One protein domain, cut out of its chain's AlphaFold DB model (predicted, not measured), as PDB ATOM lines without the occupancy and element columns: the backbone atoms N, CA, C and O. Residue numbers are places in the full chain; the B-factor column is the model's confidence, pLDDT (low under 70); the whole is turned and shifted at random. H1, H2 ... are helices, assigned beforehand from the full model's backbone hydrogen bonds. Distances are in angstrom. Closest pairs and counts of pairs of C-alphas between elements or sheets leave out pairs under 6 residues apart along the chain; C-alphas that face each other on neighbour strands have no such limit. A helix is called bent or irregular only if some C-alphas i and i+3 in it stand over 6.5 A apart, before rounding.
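This is residues 38 to 105 of the 203 residues of an uncharacterized protein of Rhizopus microsporus (UniProt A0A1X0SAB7). One long helix, H3, has two shorter helices, H1 and H2, packed on it, and the three centres make a triangle. A long loop leads from H2 to the beginning of H3; its residues 67 to 73 stick out from the body, while at its other end H3 reaches on past the two shorter helices. The printed part has 68 residues with three named helices in the order H1, H2, H3 and no named strand; the class is all helix, with 45 residues in named elements. The whole is compact, with a radius of gyration of the C-alphas of 12.2 A, and the C-alphas span 38 by 27 by 17 A.

H1, residues 38 to 50, is joined by a tight link of 3 residues to H2, residues 54 to 63. H1 and H2 are close but not clearly touching; their closest C-alphas, those of Val 48 and Leu 57, are 8.0 A apart. They run opposite ways at a shallow tilt of 33 degrees, only just short of steep. H1 touches H3, residues 83 to 104, with residues 86 to 93 of H3 alone; the closest C-alphas, those of Ile 44 and Leu 90, are 5.8 A apart. H1 and H3 run the same way at a shallow tilt of 30 degrees. H2 and H3 touch and form a helical hairpin, with the closest C-alphas, those of Ala 63 and Ile 89, 5.9 A apart. They run opposite ways at a shallow tilt of 33 degrees, only just short of steep. In H1 and H3 every O i to N i+4 pair is within hydrogen-bond range; in H2 this holds for 1 of 6, while 6 of its 7 O i to N i+3 pairs are within range.

H1 begins at C-alpha 38, (143.224, 225.419, 178.090), and measures 18.3 A from first to last C-alpha. H2 measures 15.5 A and is irregular: C-alphas 55 and 58 are 7.0 A apart. H3, the longest helix with 22 residues, measures 31.6 A, from C-alpha 83 at (136.348, 225.119, 184.849) to C-alpha 104 at (144.751, 194.687, 183.618).

The two C-alphas farthest apart, those of Glu 70 and Asp 105, are 39.6 A apart. The printed part has no cut. The link from H2 to H3, residues 64 to 82, is long, with 19 residues, and its residues 67 to 73 stand free. The mean pLDDT of the printed part is 86.4, and residues 66 to 72 and 103 to 105 are under 70.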
ATOM      1  N   GLN A  38     142.800 226.025 179.350       93.00
ATOM      2  CA  GLN A  38     143.224 225.419 178.090       93.00
ATOM      3  C   GLN A  38     144.064 224.151 178.315       93.00
ATOM      4  O   GLN A  38     144.030 223.220 177.511       93.00
ATOM      5  N   ARG A  39     144.807 224.070 179.429       93.44
ATOM      6  CA  ARG A  39     145.495 222.830 179.811       93.44
ATOM      7  C   ARG A  39     144.502 221.740 180.188       93.44
ATOM      8  O   ARG A  39     144.709 220.614 179.745       93.44
ATOM      9  N   LEU A  40     143.454 222.043 180.959       94.00
ATOM     10  CA  LEU A  40     142.419 221.052 181.275       94.00
ATOM     11  C   LEU A  40     141.781 220.494 180.007       94.00
ATOM     12  O   LEU A  40     141.731 219.279 179.848       94.00
ATOM     13  N   GLU A  41     141.355 221.369 179.096       95.12
ATOM     14  CA  GLU A  41     140.734 220.973 177.827       95.12
ATOM     15  C   GLU A  41     141.635 220.009 177.046       95.12
ATOM     16  O   GLU A  41     141.209 218.914 176.681       95.12
ATOM     17  N   ASN A  42     142.910 220.370 176.871       95.38
ATOM     18  CA  ASN A  42     143.883 219.545 176.156       95.38
ATOM     19  C   ASN A  42     144.125 218.190 176.836       95.38
ATOM     20  O   ASN A  42     144.214 217.163 176.160       95.38
ATOM     21  N   ILE A  43     144.233 218.167 178.168       95.94
ATOM     22  CA  ILE A  43     144.452 216.930 178.927       95.94
ATOM     23  C   ILE A  43     143.232 216.013 178.813       95.94
ATOM     24  O   ILE A  43     143.400 214.819 178.561       95.94
ATOM     25  N   ILE A  44     142.024 216.558 178.976       95.75
ATOM     26  CA  ILE A  44     140.769 215.810 178.856       95.75
ATOM     27  C   ILE A  44     140.658 215.226 177.451       95.75
ATOM     28  O   ILE A  44     140.522 214.013 177.314       95.75
ATOM     29  N   MET A  45     140.812 216.057 176.417       95.94
ATOM     30  CA  MET A  45     140.768 215.638 175.014       95.94
ATOM     31  C   MET A  45     141.731 214.475 174.749       95.94
ATOM     32  O   MET A  45     141.347 213.436 174.206       95.94
ATOM     33  N   TYR A  46     142.983 214.623 175.186       96.88
ATOM     34  CA  TYR A  46     144.013 213.608 175.013       96.88
ATOM     35  C   TYR A  46     143.646 212.296 175.719       96.88
ATOM     36  O   TYR A  46     143.691 211.233 175.097       96.88
ATOM     37  N   ARG A  47     143.255 212.353 176.998       96.00
ATOM     38  CA  ARG A  47     142.951 211.161 177.806       96.00
ATOM     39  C   ARG A  47     141.695 210.440 177.331       96.00
ATOM     40  O   ARG A  47     141.715 209.215 177.236       96.00
ATOM     41  N   VAL A  48     140.644 211.178 176.986       95.12
ATOM     42  CA  VAL A  48     139.400 210.611 176.450       95.12
ATOM     43  C   VAL A  48     139.665 209.889 175.130       95.12
ATOM     44  O   VAL A  48     139.216 208.763 174.957       95.12
ATOM     45  N   THR A  49     140.465 210.480 174.240       94.50
ATOM     46  CA  THR A  49     140.744 209.898 172.916       94.50
ATOM     47  C   THR A  49     141.642 208.654 172.980       94.50
ATOM     48  O   THR A  49     141.463 207.731 172.191       94.50
ATOM     49  N   HIS A  50     142.618 208.614 173.896       94.38
ATOM     50  CA  HIS A  50     143.683 207.596 173.866       94.38
ATOM     51  C   HIS A  50     143.631 206.568 175.000       94.38
ATOM     52  O   HIS A  50     144.244 205.503 174.890       94.38
ATOM     53  N   HIS A  51     142.981 206.882 176.119       93.44
ATOM     54  CA  HIS A  51     143.098 206.092 177.348       93.44
ATOM     55  C   HIS A  51     141.759 205.674 177.949       93.44
ATOM     56  O   HIS A  51     141.720 204.691 178.695       93.44
ATOM     57  N   LEU A  52     140.680 206.391 177.638       93.12
ATOM     58  CA  LEU A  52     139.348 206.051 178.114       93.12
ATOM     59  C   LEU A  52     138.722 204.952 177.248       93.12
ATOM     60  O   LEU A  52     138.880 204.927 176.029       93.12
ATOM     61  N   ASP A  53     138.006 204.031 177.891       92.50
ATOM     62  CA  ASP A  53     137.240 203.011 177.180       92.50
ATOM     63  C   ASP A  53     135.966 203.642 176.579       92.50
ATOM     64  O   ASP A  53     135.267 204.369 177.294       92.50
ATOM     65  N   PRO A  54     135.607 203.361 175.311       91.81
ATOM     66  CA  PRO A  54     134.395 203.900 174.690       91.81
ATOM     67  C   PRO A  54     133.108 203.628 175.482       91.81
ATOM     68  O   PRO A  54     132.178 204.429 175.447       91.81
ATOM     69  N   THR A  55     133.051 202.534 176.247       92.38
ATOM     70  CA  THR A  55     131.896 202.191 177.095       92.38
ATOM     71  C   THR A  55     131.695 203.144 178.277       92.38
ATOM     72  O   THR A  55     130.612 203.173 178.860       92.38
ATOM     73  N   GLN A  56     132.713 203.935 178.630       92.88
ATOM     74  CA  GLN A  56     132.687 204.915 179.720       92.88
ATOM     75  C   GLN A  56     132.356 206.336 179.230       92.88
ATOM     76  O   GLN A  56     132.080 207.208 180.050       92.88
ATOM     77  N   LEU A  57     132.311 206.578 177.912       89.94
ATOM     78  CA  LEU A  57     131.953 207.883 177.338       89.94
ATOM     79  C   LEU A  57     130.583 208.410 177.801       89.94
ATOM     80  O   LEU A  57     130.512 209.588 178.151       89.94
ATOM     81  N   PRO A  58     129.519 207.585 177.913       88.75
ATOM     82  CA  PRO A  58     128.235 208.065 178.426       88.75
ATOM     83  C   PRO A  58     128.321 208.624 179.854       88.75
ATOM     84  O   PRO A  58     127.554 209.507 180.224       88.75
ATOM     85  N   GLY A  59     129.280 208.161 180.665       88.31
ATOM     86  CA  GLY A  59     129.475 208.667 182.024       88.31
ATOM     87  C   GLY A  59     130.024 210.094 182.081       88.31
ATOM     88  O   GLY A  59     129.803 210.784 183.075       88.31
ATOM     89  N   ILE A  60     130.660 210.582 181.009       89.31
ATOM     90  CA  ILE A  60     131.082 211.988 180.903       89.31
ATOM     91  C   ILE A  60     129.856 212.906 180.873       89.31
ATOM     92  O   ILE A  60     129.878 213.961 181.502       89.31
ATOM     93  N   LEU A  61     128.770 212.490 180.211       86.31
ATOM     94  CA  LEU A  61     127.520 213.258 180.165       86.31
ATOM     95  C   LEU A  61     126.901 213.404 181.559       86.31
ATOM     96  O   LEU A  61     126.464 214.491 181.931       86.31
ATOM     97  N   ALA A  62     126.956 212.338 182.363       85.00
ATOM     98  CA  ALA A  62     126.531 212.385 183.757       85.00
ATOM     99  C   ALA A  62     127.402 213.333 184.604       85.00
ATOM    100  O   ALA A  62     126.891 213.982 185.512       85.00
ATOM    101  N   ALA A  63     128.700 213.456 184.297       81.50
ATOM    102  CA  ALA A  63     129.609 214.357 185.011       81.50
ATOM    103  C   ALA A  63     129.347 215.851 184.732       81.50
ATOM    104  O   ALA A  63     129.716 216.693 185.554       81.50
ATOM    105  N   ILE A  64     128.713 216.194 183.604       85.62
ATOM    106  CA  ILE A  64     128.425 217.587 183.211       85.62
ATOM    107  C   ILE A  64     126.976 218.026 183.461       85.62
ATOM    108  O   ILE A  64     126.638 219.145 183.082       85.62
ATOM    109  N   GLU A  65     126.152 217.187 184.105       75.81
ATOM    110  CA  GLU A  65     124.737 217.459 184.432       75.81
ATOM    111  C   GLU A  65     123.939 218.033 183.240       75.81
ATOM    112  O   GLU A  65     123.121 218.939 183.400       75.81
ATOM    113  N   ARG A  66     124.197 217.547 182.014       68.12
ATOM    114  CA  ARG A  66     123.453 218.010 180.832       68.12
ATOM    115  C   ARG A  66     122.040 217.425 180.813       68.12
ATOM    116  O   ARG A  66     121.853 216.240 181.077       68.12
ATOM    117  N   GLU A  67     121.075 218.274 180.462       56.94
ATOM    118  CA  GLU A  67     119.689 217.887 180.192       56.94
ATOM    119  C   GLU A  67     119.629 216.990 178.944       56.94
ATOM    120  O   GLU A  67     120.315 217.249 177.953       56.94
ATOM    121  N   GLU A  68     118.838 215.919 179.023       56.06
ATOM    122  CA  GLU A  68     118.623 214.950 177.946       56.06
ATOM    123  C   GLU A  68     118.023 215.660 176.718       56.06
ATOM    124  O   GLU A  68     116.852 216.036 176.711       56.06
ATOM    125  N   GLY A  69     118.841 215.880 175.686       56.25
ATOM    126  CA  GLY A  69     118.375 216.279 174.357       56.25
ATOM    127  C   GLY A  69     118.025 215.046 173.521       56.25
ATOM    128  O   GLY A  69     118.678 214.014 173.652       56.25
ATOM    129  N   GLU A  70     117.012 215.152 172.657       52.91
ATOM    130  CA  GLU A  70     116.454 214.062 171.828       52.91
ATOM    131  C   GLU A  70     117.368 213.584 170.676       52.91
ATOM    132  O   GLU A  70     116.890 213.041 169.680       52.91
ATOM    133  N   GLU A  71     118.681 213.768 170.776       56.66
ATOM    134  CA  GLU A  71     119.616 213.444 169.701       56.66
ATOM    135  C   GLU A  71     120.560 212.330 170.161       56.66
ATOM    136  O   GLU A  71     121.277 212.470 171.151       56.66
ATOM    137  N   ASP A  72     120.546 211.211 169.426       65.62
ATOM    138  CA  ASP A  72     121.351 210.004 169.677       65.62
ATOM    139  C   ASP A  72     122.874 210.281 169.743       65.62
ATOM    140  O   ASP A  72     123.650 209.428 170.179       65.62
ATOM    141  N   GLU A  73     123.314 211.483 169.349       77.69
ATOM    142  CA  GLU A  73     124.695 211.954 169.395       77.69
ATOM    143  C   GLU A  73     124.780 213.325 170.093       77.69
ATOM    144  O   GLU A  73     124.214 214.312 169.635       77.69
ATOM    145  N   VAL A  74     125.524 213.403 171.204       82.38
ATOM    146  CA  VAL A  74     125.740 214.658 171.948       82.38
ATOM    147  C   VAL A  74     127.146 215.185 171.673       82.38
ATOM    148  O   VAL A  74     128.131 214.621 172.151       82.38
ATOM    149  N   GLU A  75     127.247 216.306 170.957       87.62
ATOM    150  CA  GLU A  75     128.514 217.024 170.799       87.62
ATOM    151  C   GLU A  75     128.853 217.814 172.079       87.62
ATOM    152  O   GLU A  75     128.042 218.583 172.617       87.62
ATOM    153  N   ILE A  76     130.070 217.615 172.595       88.00
ATOM    154  CA  ILE A  76     130.568 218.280 173.804       88.00
ATOM    155  C   ILE A  76     131.667 219.265 173.414       88.00
ATOM    156  O   ILE A  76     132.808 218.880 173.165       88.00
ATOM    157  N   ASP A  77     131.334 220.551 173.443       91.38
ATOM    158  CA  ASP A  77     132.321 221.618 173.323       91.38
ATOM    159  C   ASP A  77     132.941 221.930 174.697       91.38
ATOM    160  O   ASP A  77     132.347 222.619 175.534       91.38
ATOM    161  N   LEU A  78     134.159 221.426 174.934       92.00
ATOM    162  CA  LEU A  78     134.915 221.673 176.170       92.00
ATOM    163  C   LEU A  78     135.179 223.169 176.398       92.00
ATOM    164  O   LEU A  78     135.256 223.614 177.545       92.00
ATOM    165  N   SER A  79     135.251 223.959 175.323       90.62
ATOM    166  CA  SER A  79     135.504 225.395 175.387       90.62
ATOM    167  C   SER A  79     134.295 226.204 175.861       90.62
ATOM    168  O   SER A  79     134.442 227.394 176.147       90.62
ATOM    169  N   GLN A  80     133.129 225.579 176.037       89.94
ATOM    170  CA  GLN A  80     131.932 226.200 176.615       89.94
ATOM    171  C   GLN A  80     131.663 225.753 178.057       89.94
ATOM    172  O   GLN A  80     130.837 226.353 178.742       89.94
ATOM    173  N   LEU A  81     132.379 224.739 178.547       90.31
ATOM    174  CA  LEU A  81     132.206 224.233 179.904       90.31
ATOM    175  C   LEU A  81     132.896 225.131 180.936       90.31
ATOM    176  O   LEU A  81     133.960 225.718 180.695       90.31
ATOM    177  N   ALA A  82     132.293 225.220 182.121       91.31
ATOM    178  CA  ALA A  82     132.913 225.878 183.261       91.31
ATOM    179  C   ALA A  82     134.141 225.086 183.735       91.31
ATOM    180  O   ALA A  82     134.181 223.860 183.621       91.31
ATOM    181  N   VAL A  83     135.124 225.768 184.334       91.56
ATOM    182  CA  VAL A  83     136.348 225.119 184.849       91.56
ATOM    183  C   VAL A  83     136.010 223.976 185.812       91.56
ATOM    184  O   VAL A  83     136.547 222.888 185.667       91.56
ATOM    185  N   ASN A  84     135.026 224.170 186.694       91.62
ATOM    186  CA  ASN A  84     134.564 223.136 187.627       91.62
ATOM    187  C   ASN A  84     134.030 221.880 186.911       91.62
ATOM    188  O   ASN A  84     134.228 220.764 187.382       91.62
ATOM    189  N   GLN A  85     133.352 222.045 185.768       93.06
ATOM    190  CA  GLN A  85     132.860 220.917 184.972       93.06
ATOM    191  C   GLN A  85     134.020 220.193 184.286       93.06
ATOM    192  O   GLN A  85     134.046 218.967 184.271       93.06
ATOM    193  N   LEU A  86     135.002 220.935 183.767       93.69
ATOM    194  CA  LEU A  86     136.220 220.351 183.200       93.69
ATOM    195  C   LEU A  86     137.001 219.563 184.263       93.69
ATOM    196  O   LEU A  86     137.414 218.437 184.005       93.69
ATOM    197  N   GLU A  87     137.159 220.106 185.471       92.81
ATOM    198  CA  GLU A  87     137.790 219.404 186.597       92.81
ATOM    199  C   GLU A  87     137.032 218.125 186.960       92.81
ATOM    200  O   GLU A  87     137.645 217.078 187.180       92.81
ATOM    201  N   HIS A  88     135.700 218.179 186.965       93.38
ATOM    202  CA  HIS A  88     134.870 217.017 187.259       93.38
ATOM    203  C   HIS A  88     134.990 215.932 186.177       93.38
ATOM    204  O   HIS A  88     135.165 214.757 186.508       93.38
ATOM    205  N   ILE A  89     134.993 216.318 184.895       94.81
ATOM    206  CA  ILE A  89     135.258 215.402 183.778       94.81
ATOM    207  C   ILE A  89     136.641 214.774 183.930       94.81
ATOM    208  O   ILE A  89     136.773 213.557 183.830       94.81
ATOM    209  N   LEU A  90     137.672 215.581 184.188       94.75
ATOM    210  CA  LEU A  90     139.035 215.084 184.337       94.75
ATOM    211  C   LEU A  90     139.136 214.088 185.500       94.75
ATOM    212  O   LEU A  90     139.706 213.013 185.339       94.75
ATOM    213  N   SER A  91     138.512 214.392 186.638       94.62
ATOM    214  CA  SER A  91     138.450 213.489 187.791       94.62
ATOM    215  C   SER A  91     137.759 212.159 187.459       94.62
ATOM    216  O   SER A  91     138.257 211.083 187.817       94.62
ATOM    217  N   TYR A  92     136.643 212.207 186.724       95.75
ATOM    218  CA  TYR A  92     135.940 211.013 186.254       95.75
ATOM    219  C   TYR A  92     136.816 210.166 185.318       95.75
ATOM    220  O   TYR A  92     136.968 208.959 185.530       95.75
ATOM    221  N   VAL A  93     137.433 210.802 184.319       95.25
ATOM    222  CA  VAL A  93     138.319 210.155 183.340       95.25
ATOM    223  C   VAL A  93     139.502 209.488 184.041       95.25
ATOM    224  O   VAL A  93     139.820 208.335 183.750       95.25
ATOM    225  N   ASP A  94     140.104 210.153 185.022       95.06
ATOM    226  CA  ASP A  94     141.249 209.634 185.773       95.06
ATOM    227  C   ASP A  94     140.883 208.414 186.606       95.06
ATOM    228  O   ASP A  94     141.608 207.416 186.615       95.06
ATOM    229  N   THR A  95     139.715 208.455 187.246       94.31
ATOM    230  CA  THR A  95     139.183 207.322 188.005       94.31
ATOM    231  C   THR A  95     138.938 206.121 187.091       94.31
ATOM    232  O   THR A  95     139.323 204.996 187.423       94.31
ATOM    233  N   CYS A  96     138.367 206.357 185.910       94.31
ATOM    234  CA  CYS A  96     138.114 205.326 184.909       94.31
ATOM    235  C   CYS A  96     139.412 204.704 184.379       94.31
ATOM    236  O   CYS A  96     139.555 203.480 184.353       94.31
ATOM    237  N   ILE A  97     140.395 205.531 184.021       93.38
ATOM    238  CA  ILE A  97     141.708 205.077 183.549       93.38
ATOM    239  C   ILE A  97     142.415 204.265 184.638       93.38
ATOM    240  O   ILE A  97     142.941 203.185 184.356       93.38
ATOM    241  N   HIS A  98     142.402 204.738 185.884       92.38
ATOM    242  CA  HIS A  98     143.018 204.031 187.003       92.38
ATOM    243  C   HIS A  98     142.346 202.675 187.263       92.38
ATOM    244  O   HIS A  98     143.026 201.662 187.440       92.38
ATOM    245  N   GLN A  99     141.014 202.622 187.212       89.94
ATOM    246  CA  GLN A  99     140.261 201.376 187.331       89.94
ATOM    247  C   GLN A  99     140.596 200.397 186.195       89.94
ATOM    248  O   GLN A  99     140.785 199.205 186.446       89.94
ATOM    249  N   ASN A 100     140.731 200.893 184.964       85.25
ATOM    250  CA  ASN A 100     141.086 200.082 183.801       85.25
ATOM    251  C   ASN A 100     142.520 199.534 183.893       85.25
ATOM    252  O   ASN A 100     142.776 198.417 183.442       85.25
ATOM    253  N   GLN A 101     143.453 200.276 184.497       84.19
ATOM    254  CA  GLN A 101     144.812 199.795 184.777       84.19
ATOM    255  C   GLN A 101     144.808 198.700 185.852       84.19
ATOM    256  O   GLN A 101     145.380 197.632 185.644       84.19
ATOM    257  N   MET A 102     144.083 198.906 186.955       75.12
ATOM    258  CA  MET A 102     143.946 197.919 188.038       75.12
ATOM    259  C   MET A 102     143.251 196.623 187.590       75.12
ATOM    260  O   MET A 102     143.465 195.571 188.183       75.12
ATOM    261  N   ALA A 103     142.406 196.676 186.557       68.44
ATOM    262  CA  ALA A 103     141.780 195.489 185.978       68.44
ATOM    263  C   ALA A 103     142.731 194.681 185.073       68.44
ATOM    264  O   ALA A 103     142.494 193.491 184.861       68.44
ATOM    265  N   LYS A 104     143.783 195.312 184.534       66.62
ATOM    266  CA  LYS A 104     144.751 194.687 183.618       66.62
ATOM    267  C   LYS A 104     145.945 194.057 184.340       66.62
ATOM    268  O   LYS A 104     146.514 193.116 183.796       66.62
ATOM    269  N   ASP A 105     146.245 194.482 185.569       52.31
ATOM    270  CA  ASP A 105     147.165 193.785 186.474       52.31
ATOM    271  C   ASP A 105     146.384 192.943 187.500       52.31
ATOM    272  O   ASP A 105     145.905 193.471 188.505       52.31
TER     273      ASP A 105